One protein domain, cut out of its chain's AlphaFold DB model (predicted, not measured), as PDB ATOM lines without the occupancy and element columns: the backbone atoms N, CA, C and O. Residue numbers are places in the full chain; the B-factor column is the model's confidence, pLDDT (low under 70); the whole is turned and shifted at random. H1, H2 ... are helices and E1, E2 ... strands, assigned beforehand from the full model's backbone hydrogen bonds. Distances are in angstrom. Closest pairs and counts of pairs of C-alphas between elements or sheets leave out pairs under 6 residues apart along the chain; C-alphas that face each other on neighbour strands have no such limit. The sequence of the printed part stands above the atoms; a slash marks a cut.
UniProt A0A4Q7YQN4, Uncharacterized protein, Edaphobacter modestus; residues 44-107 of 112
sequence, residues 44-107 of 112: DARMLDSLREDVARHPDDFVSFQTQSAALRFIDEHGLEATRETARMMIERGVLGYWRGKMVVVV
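AT A GLANCE: This is residues 44 to 107 of the 112 residues of an uncharacterized protein of Edaphobacter modestus (UniProt A0A4Q7YQN4). A small twisted sheet of four strands is the core of this domain, held between two helices: H1 lies slantwise over one face, on the side of E1 and E4, and H2 runs along the strands over the opposite face. A short third helix, H3, packs near the first residues of E3. The printed part has 64 residues with three named helices and four named strands, in the order H1 E1 H2 E2 H3 E3 E4. The sheet's order is E1, E4, E3, E2, mixed, and the class is mixed, helices and strands. The whole is compact, with a radius of gyration of the C-alphas of 10.9 A, and rounded, spanning 32 by 24 by 18 A.

HOW THE PARTS SIT: Start with H1, residues 44 to 57, which is on the sheet at a height of 10.2 A, over E1, residues 62 to 65, and E4, residues 102 to 106. Its line and that of E1 stand at 52 degrees on the local plane, slantwise to the strands; the closest C-alphas of the two, those of Val 55 and Phe 62, are 6.3 A apart. E1, an edge strand, is parallel to E4; look for N 63 and O 103, within hydrogen-bond range at 2.8 A. Next comes H2, residues 68 to 77, on the opposite face from H1 at a height of 8.2 A over the sheet; these are three layers, helices on both faces of a sheet. H2 lies over E4 and E3, residues 95 to 99, along the strands at 7 degrees to E4 on the local plane; its closest C-alphas to E4 are those of Gln 68 and Val 106, at 5.9 A. H1 and H2 are apart. E2, residues 82 to 84, is the other edge strand, antiparallel to E3, with N 83 and O 98 at 2.8 A. E1, H2 and E2 form a split strand-helix-strand unit, two strands running the same way with E4 and E3 between them, and its crossover is right-handed. H3, residues 88 to 92, is on the sheet but only just over none of its strands, with 2 of its C-alphas falling on E3; C-alphas 90 and 96, the closest, are 7.1 A apart. E3 and E4 form a hairpin, antiparallel, with N 104 and O 97 at 2.8 A. In H1, H2 and H3 every O i to N i+4 pair is within hydrogen-bond range.

IN THESE COORDINATES: Find C-alpha 44 at (7.106, 95.631, -2.740); from there H1 runs 19.9 A to C-alpha 57. E1 covers 9.6 A, and H2 runs 14.2 A from C-alpha 68 at (-0.633, 88.612, 8.230). E2 and H3 are short, at 6.6 A and 6.1 A. E3 covers 11.6 A, and E4 runs 13.0 A to C-alpha 106 at (1.893, 93.960, 8.642).

THE WHOLE: The C-alphas farthest apart, those of Arg 46 and Leu 80, stand 32.8 A from each other. The printed part has no cut, and the six links between successive elements are tight. Look at the B-factor column for low confidence: residues 44 to 46 and residue 79 are under 70, while the mean pLDDT of the printed part is 81.3.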
ATOM      1  N   ASP A  44       7.836  95.672  -4.010       58.44
ATOM      2  CA  ASP A  44       7.106  95.631  -2.740       58.44
ATOM      3  C   ASP A  44       8.019  95.951  -1.552       58.44
ATOM      4  O   ASP A  44       7.587  96.544  -0.564       58.44
ATOM      5  N   ALA A  45       9.311  95.625  -1.660       64.62
ATOM      6  CA  ALA A  45      10.292  95.889  -0.607       64.62
ATOM      7  C   ALA A  45      10.403  97.389  -0.278       64.62
ATOM      8  O   ALA A  45      10.379  97.768   0.891       64.62
ATOM      9  N   ARG A  46      10.429  98.258  -1.302       69.19
ATOM     10  CA  ARG A  46      10.491  99.719  -1.109       69.19
ATOM     11  C   ARG A  46       9.209 100.290  -0.509       69.19
ATOM     12  O   ARG A  46       9.273 101.223   0.285       69.19
ATOM     13  N   MET A  47       8.050  99.746  -0.883       73.12
ATOM     14  CA  MET A  47       6.771 100.175  -0.307       73.12
ATOM     15  C   MET A  47       6.661  99.768   1.162       73.12
ATOM     16  O   MET A  47       6.215 100.561   1.988       73.12
ATOM     17  N   LEU A  48       7.132  98.567   1.503       75.12
ATOM     18  CA  LEU A  48       7.179  98.110   2.886       75.12
ATOM     19  C   LEU A  48       8.167  98.921   3.730       75.12
ATOM     20  O   LEU A  48       7.880  99.197   4.893       75.12
ATOM     21  N   ASP A  49       9.304  99.329   3.165       79.75
ATOM     22  CA  ASP A  49      10.257 100.202   3.856       79.75
ATOM     23  C   ASP A  49       9.671 101.597   4.116       79.75
ATOM     24  O   ASP A  49       9.840 102.130   5.211       79.75
ATOM     25  N   SER A  50       8.891 102.143   3.178       82.00
ATOM     26  CA  SER A  50       8.126 103.377   3.416       82.00
ATOM     27  C   SER A  50       7.107 103.197   4.543       82.00
ATOM     28  O   SER A  50       7.005 104.050   5.420       82.00
ATOM     29  N   LEU A  51       6.384 102.072   4.570       82.12
ATOM     30  CA  LEU A  51       5.423 101.795   5.639       82.12
ATOM     31  C   LEU A  51       6.115 101.606   6.996       82.12
ATOM     32  O   LEU A  51       5.603 102.057   8.017       82.12
ATOM     33  N   ARG A  52       7.292 100.973   7.023       83.94
ATOM     34  CA  ARG A  52       8.133 100.881   8.227       83.94
ATOM     35  C   ARG A  52       8.501 102.260   8.748       83.94
ATOM     36  O   ARG A  52       8.410 102.482   9.952       83.94
ATOM     37  N   GLU A  53       8.921 103.154   7.859       85.62
ATOM     38  CA  GLU A  53       9.297 104.512   8.234       85.62
ATOM     39  C   GLU A  53       8.097 105.295   8.779       85.62
ATOM     40  O   GLU A  53       8.215 105.953   9.812       85.62
ATOM     41  N   ASP A  54       6.926 105.160   8.158       84.12
ATOM     42  CA  ASP A  54       5.701 105.818   8.617       84.12
ATOM     43  C   ASP A  54       5.235 105.289   9.978       84.12
ATOM     44  O   ASP A  54       4.902 106.081  10.862       84.12
ATOM     45  N   VAL A  55       5.300 103.973  10.199       83.31
ATOM     46  CA  VAL A  55       5.009 103.356  11.503       83.31
ATOM     47  C   VAL A  55       6.010 103.810  12.566       83.31
ATOM     48  O   VAL A  55       5.621 104.054  13.706       83.31
ATOM     49  N   ALA A  56       7.290 103.949  12.214       83.31
ATOM     50  CA  ALA A  56       8.312 104.441  13.136       83.31
ATOM     51  C   ALA A  56       8.121 105.929  13.476       83.31
ATOM     52  O   ALA A  56       8.388 106.338  14.606       83.31
ATOM     53  N   ARG A  57       7.654 106.735  12.515       86.38
ATOM     54  CA  ARG A  57       7.414 108.175  12.683       86.38
ATOM     55  C   ARG A  57       6.118 108.471  13.441       86.38
ATOM     56  O   ARG A  57       6.069 109.452  14.178       86.38
ATOM     57  N   HIS A  58       5.101 107.626  13.285       86.25
ATOM     58  CA  HIS A  58       3.762 107.826  13.847       86.25
ATOM     59  C   HIS A  58       3.221 106.563  14.542       86.25
ATOM     60  O   HIS A  58       2.161 106.065  14.171       86.25
ATOM     61  N   PRO A  59       3.901 106.018  15.566       80.25
ATOM     62  CA  PRO A  59       3.545 104.721  16.151       80.25
ATOM     63  C   PRO A  59       2.124 104.670  16.733       80.25
ATOM     64  O   PRO A  59       1.519 103.601  16.784       80.25
ATOM     65  N   ASP A  60       1.569 105.813  17.139       81.62
ATOM     66  CA  ASP A  60       0.227 105.899  17.713       81.62
ATOM     67  C   ASP A  60      -0.900 105.737  16.683       81.62
ATOM     68  O   ASP A  60      -2.016 105.376  17.069       81.62
ATOM     69  N   ASP A  61      -0.611 105.919  15.393       82.25
ATOM     70  CA  ASP A  61      -1.598 105.848  14.307       82.25
ATOM     71  C   ASP A  61      -1.763 104.426  13.744       82.25
ATOM     72  O   ASP A  61      -2.688 104.149  12.971       82.25
ATOM     73  N   PHE A  62      -0.903 103.491  14.161       84.62
ATOM     74  CA  PHE A  62      -0.851 102.136  13.620       84.62
ATOM     75  C   PHE A  62      -1.028 101.057  14.689       84.62
ATOM     76  O   PHE A  62      -0.650 101.197  15.851       84.62
ATOM     77  N   VAL A  63      -1.568  99.923  14.257       84.81
ATOM     78  CA  VAL A  63      -1.508  98.646  14.965       84.81
ATOM     79  C   VAL A  63      -0.676  97.708  14.103       84.81
ATOM     80  O   VAL A  63      -1.138  97.229  13.066       84.81
ATOM     81  N   SER A  64       0.578  97.492  14.494       85.50
ATOM     82  CA  SER A  64       1.547  96.742  13.699       85.50
ATOM     83  C   SER A  64       1.651  95.279  14.130       85.50
ATOM     84  O   SER A  64       1.667  94.939  15.313       85.50
ATOM     85  N   PHE A  65       1.751  94.393  13.145       84.38
ATOM     86  CA  PHE A  65       1.912  92.957  13.334       84.38
ATOM     87  C   PHE A  65       3.075  92.437  12.501       84.38
ATOM     88  O   PHE A  65       3.317  92.891  11.390       84.38
ATOM     89  N   GLN A  66       3.771  91.419  13.000       81.88
ATOM     90  CA  GLN A  66       4.858  90.792  12.240       81.88
ATOM     91  C   GLN A  66       4.351  89.860  11.134       81.88
ATOM     92  O   GLN A  66       5.089  89.559  10.200       81.88
ATOM     93  N   THR A  67       3.116  89.360  11.251       81.25
ATOM     94  CA  THR A  67       2.538  88.392  10.316       81.25
ATOM     95  C   THR A  67       1.111  88.762   9.948       81.25
ATOM     96  O   THR A  67       0.344  89.268  10.770       81.25
ATOM     97  N   GLN A  68       0.732  88.432   8.713       81.38
ATOM     98  CA  GLN A  68      -0.633  88.612   8.230       81.38
ATOM     99  C   GLN A  68      -1.637  87.797   9.047       81.38
ATOM    100  O   GLN A  68      -2.703  88.301   9.381       81.38
ATOM    101  N   SER A  69      -1.293  86.571   9.448       82.38
ATOM    102  CA  SER A  69      -2.186  85.737  10.262       82.38
ATOM    103  C   SER A  69      -2.499  86.352  11.628       82.38
ATOM    104  O   SER A  69      -3.620  86.205  12.111       82.38
ATOM    105  N   ALA A  70      -1.539  87.040  12.257       78.06
ATOM    106  CA  ALA A  70      -1.768  87.716  13.532       78.06
ATOM    107  C   ALA A  70      -2.701  88.923  13.370       78.06
ATOM    108  O   ALA A  70      -3.644  89.074  14.141       78.06
ATOM    109  N   ALA A  71      -2.483  89.728  12.331       82.12
ATOM    110  CA  ALA A  71      -3.339  90.868  12.031       82.12
ATOM    111  C   ALA A  71      -4.761  90.454  11.615       82.12
ATOM    112  O   ALA A  71      -5.731  91.061  12.053       82.12
ATOM    113  N   LEU A  72      -4.910  89.390  10.820       83.69
ATOM    114  CA  LEU A  72      -6.225  88.852  10.458       83.69
ATOM    115  C   LEU A  72      -6.977  88.326  11.682       83.69
ATOM    116  O   LEU A  72      -8.159  88.617  11.836       83.69
ATOM    117  N   ARG A  73      -6.285  87.616  12.584       85.38
ATOM    118  CA  ARG A  73      -6.870  87.178  13.857       85.38
ATOM    119  C   ARG A  73      -7.315  88.365  14.706       85.38
ATOM    120  O   ARG A  73      -8.415  88.336  15.237       85.38
ATOM    121  N   PHE A  74      -6.488  89.406  14.794       85.50
ATOM    122  CA  PHE A  74      -6.844  90.631  15.500       85.50
ATOM    123  C   PHE A  74      -8.122  91.257  14.935       85.50
ATOM    124  O   PHE A  74      -9.014  91.615  15.700       85.50
ATOM    125  N   ILE A  75      -8.236  91.347  13.607       83.62
ATOM    126  CA  ILE A  75      -9.433  91.886  12.958       83.62
ATOM    127  C   ILE A  75     -10.660  91.011  13.252       83.62
ATOM    128  O   ILE A  75     -11.725  91.557  13.517       83.62
ATOM    129  N   ASP A  76     -10.523  89.684  13.264       86.38
ATOM    130  CA  ASP A  76     -11.631  88.773  13.585       86.38
ATOM    131  C   ASP A  76     -12.087  88.879  15.041       86.38
ATOM    132  O   ASP A  76     -13.287  88.939  15.309       86.38
ATOM    133  N   GLU A  77     -11.142  88.960  15.978       86.12
ATOM    134  CA  GLU A  77     -11.423  89.163  17.404       86.12
ATOM    135  C   GLU A  77     -12.120  90.507  17.664       86.12
ATOM    136  O   GLU A  77     -12.943  90.612  18.573       86.12
ATOM    137  N   HIS A  78     -11.836  91.516  16.837       82.75
ATOM    138  CA  HIS A  78     -12.396  92.862  16.947       82.75
ATOM    139  C   HIS A  78     -13.437  93.159  15.860       82.75
ATOM    140  O   HIS A  78     -13.708  94.327  15.597       82.75
ATOM    141  N   GLY A  79     -14.045  92.144  15.233       69.56
ATOM    142  CA  GLY A  79     -14.810  92.279  13.981       69.56
ATOM    143  C   GLY A  79     -16.021  93.225  13.995       69.56
ATOM    144  O   GLY A  79     -16.533  93.562  12.932       69.56
ATOM    145  N   LEU A  80     -16.478  93.684  15.166       74.12
ATOM    146  CA  LEU A  80     -17.491  94.746  15.284       74.12
ATOM    147  C   LEU A  80     -16.905  96.162  15.132       74.12
ATOM    148  O   LEU A  80     -17.611  97.084  14.735       74.12
ATOM    149  N   GLU A  81     -15.625  96.337  15.456       75.38
ATOM    150  CA  GLU A  81     -14.910  97.621  15.478       75.38
ATOM    151  C   GLU A  81     -13.769  97.692  14.451       75.38
ATOM    152  O   GLU A  81     -13.230  98.771  14.189       75.38
ATOM    153  N   ALA A  82     -13.366  96.547  13.896       79.69
ATOM    154  CA  ALA A  82     -12.302  96.424  12.916       79.69
ATOM    155  C   ALA A  82     -12.880  96.210  11.511       79.69
ATOM    156  O   ALA A  82     -13.683  95.311  11.274       79.69
ATOM    157  N   THR A  83     -12.439  97.032  10.559       83.25
ATOM    158  CA  THR A  83     -12.806  96.918   9.142       83.25
ATOM    159  C   THR A  83     -11.666  96.270   8.377       83.25
ATOM    160  O   THR A  83     -10.533  96.741   8.463       83.25
ATOM    161  N   ARG A  84     -11.954  95.211   7.614       83.25
ATOM    162  CA  ARG A  84     -10.979  94.602   6.700       83.25
ATOM    163  C   ARG A  84     -10.811  95.454   5.452       83.25
ATOM    164  O   ARG A  84     -11.797  95.872   4.849       83.25
ATOM    165  N   GLU A  85      -9.568  95.634   5.038       83.12
ATOM    166  CA  GLU A  85      -9.263  96.221   3.742       83.12
ATOM    167  C   GLU A  85      -9.464  95.178   2.633       83.12
ATOM    168  O   GLU A  85      -9.134  94.001   2.796       83.12
ATOM    169  N   THR A  86     -10.032  95.605   1.504       76.69
ATOM    170  CA  THR A  86     -10.295  94.743   0.331       76.69
ATOM    171  C   THR A  86      -9.596  95.249  -0.924       76.69
ATOM    172  O   THR A  86      -9.442  94.499  -1.893       76.69
ATOM    173  N   ALA A  87      -9.114  96.496  -0.905       81.12
ATOM    174  CA  ALA A  87      -8.293  97.033  -1.971       81.12
ATOM    175  C   ALA A  87      -6.963  96.272  -2.032       81.12
ATOM    176  O   ALA A  87      -6.099  96.413  -1.166       81.12
ATOM    177  N   ARG A  88      -6.781  95.486  -3.100       74.88
ATOM    178  CA  ARG A  88      -5.589  94.653  -3.314       74.88
ATOM    179  C   ARG A  88      -4.280  95.436  -3.160       74.88
ATOM    180  O   ARG A  88      -3.383  94.964  -2.478       74.88
ATOM    181  N   MET A  89      -4.223  96.664  -3.682       76.00
ATOM    182  CA  MET A  89      -3.046  97.537  -3.561       76.00
ATOM    183  C   MET A  89      -2.697  97.896  -2.109       76.00
ATOM    184  O   MET A  89      -1.538  98.141  -1.801       76.00
ATOM    185  N   MET A  90      -3.682  97.973  -1.212       77.31
ATOM    186  CA  MET A  90      -3.442  98.270   0.202       77.31
ATOM    187  C   MET A  90      -2.966  97.027   0.951       77.31
ATOM    188  O   MET A  90      -2.019  97.114   1.728       77.31
ATOM    189  N   ILE A  91      -3.544  95.866   0.633       80.62
ATOM    190  CA  ILE A  91      -3.111  94.567   1.161       80.62
ATOM    191  C   ILE A  91      -1.667  94.263   0.740       80.62
ATOM    192  O   ILE A  91      -0.868  93.849   1.576       80.62
ATOM    193  N   GLU A  92      -1.313  94.517  -0.523       79.19
ATOM    194  CA  GLU A  92       0.054  94.368  -1.055       79.19
ATOM    195  C   GLU A  92       1.048  95.303  -0.353       79.19
ATOM    196  O   GLU A  92       2.193  94.931  -0.111       79.19
ATOM    197  N   ARG A  93       0.592  96.482   0.085       77.06
ATOM    198  CA  ARG A  93       1.385  97.401   0.915       77.06
ATOM    199  C   ARG A  93       1.485  96.976   2.378       77.06
ATOM    200  O   ARG A  93       2.149  97.656   3.146       77.06
ATOM    201  N   GLY A  94       0.832  95.889   2.781       82.50
ATOM    202  CA  GLY A  94       0.802  95.420   4.163       82.50
ATOM    203  C   GLY A  94      -0.292  96.057   5.020       82.50
ATOM    204  O   GLY A  94      -0.335  95.788   6.215       82.50
ATOM    205  N   VAL A  95      -1.198  96.858   4.456       85.44
ATOM    206  CA  VAL A  95      -2.362  97.400   5.173       85.44
ATOM    207  C   VAL A  95      -3.517  96.407   5.071       85.44
ATOM    208  O   VAL A  95      -4.005  96.110   3.983       85.44
ATOM    209  N   LEU A  96      -3.966  95.882   6.209       85.69
ATOM    210  CA  LEU A  96      -5.005  94.848   6.261       85.69
ATOM    211  C   LEU A  96      -6.362  95.356   6.729       85.69
ATOM    212  O   LEU A  96      -7.356  94.638   6.607       85.69
ATOM    213  N   GLY A  97      -6.420  96.568   7.271       87.62
ATOM    214  CA  GLY A  97      -7.668  97.125   7.754       87.62
ATOM    215  C   GLY A  97      -7.493  98.338   8.646       87.62
ATOM    216  O   GLY A  97      -6.409  98.907   8.756       87.62
ATOM    217  N   TYR A  98      -8.582  98.689   9.318       87.12
ATOM    218  CA  TYR A  98      -8.649  99.799  10.258       87.12
ATOM    219  C   TYR A  98      -9.321  99.360  11.551       87.12
ATOM    220  O   TYR A  98     -10.272  98.582  11.521       87.12
ATOM    221  N   TRP A  99      -8.868  99.896  12.679       86.62
ATOM    222  CA  TRP A  99      -9.487  99.673  13.981       86.62
ATOM    223  C   TRP A  99      -9.418 100.942  14.824       86.62
ATOM    224  O   TRP A  99      -8.339 101.486  15.050       86.62
ATOM    225  N   ARG A 100     -10.580 101.434  15.277       83.75
ATOM    226  CA  ARG A 100     -10.709 102.652  16.107       83.75
ATOM    227  C   ARG A 100      -9.936 103.868  15.567       83.75
ATOM    228  O   ARG A 100      -9.339 104.621  16.330       83.75
ATOM    229  N   GLY A 101      -9.945 104.047  14.246       81.12
ATOM    230  CA  GLY A 101      -9.234 105.135  13.564       81.12
ATOM    231  C   GLY A 101      -7.745 104.882  13.307       81.12
ATOM    232  O   GLY A 101      -7.100 105.737  12.717       81.12
ATOM    233  N   LYS A 102      -7.207 103.719  13.698       83.88
ATOM    234  CA  LYS A 102      -5.820 103.308  13.439       83.88
ATOM    235  C   LYS A 102      -5.725 102.347  12.263       83.88
ATOM    236  O   LYS A 102      -6.635 101.542  12.052       83.88
ATOM    237  N   MET A 103      -4.608 102.379  11.543       85.62
ATOM    238  CA  MET A 103      -4.319 101.429  10.464       85.62
ATOM    239  C   MET A 103      -3.740 100.124  11.015       85.62
ATOM    240  O   MET A 103      -2.741 100.129  11.731       85.62
ATOM    241  N   VAL A 104      -4.339  98.993  10.648       85.50
ATOM    242  CA  VAL A 104      -3.828  97.655  10.963       85.50
ATOM    243  C   VAL A 104      -2.857  97.236   9.868       85.50
ATOM    244  O   VAL A 104      -3.255  97.061   8.713       85.50
ATOM    245  N   VAL A 105      -1.585  97.071  10.226       87.00
ATOM    246  CA  VAL A 105      -0.493  96.880   9.266       87.00
ATOM    247  C   VAL A 105       0.372  95.669   9.586       87.00
ATOM    248  O   VAL A 105       0.582  95.317  10.746       87.00
ATOM    249  N   VAL A 106       0.912  95.039   8.546       86.12
ATOM    250  CA  VAL A 106       1.893  93.960   8.642       86.12
ATOM    251  C   VAL A 106       3.255  94.506   8.276       86.12
ATOM    252  O   VAL A 106       3.516  94.873   7.136       86.12
ATOM    253  N   VAL A 107       4.137  94.510   9.262       82.75
ATOM    254  CA  VAL A 107       5.512  94.956   9.130       82.75
ATOM    255  C   VAL A 107       6.405  93.827   9.645       82.75
ATOM    256  O   VAL A 107       6.687  93.758  10.844       82.75
TER     257      VAL A 107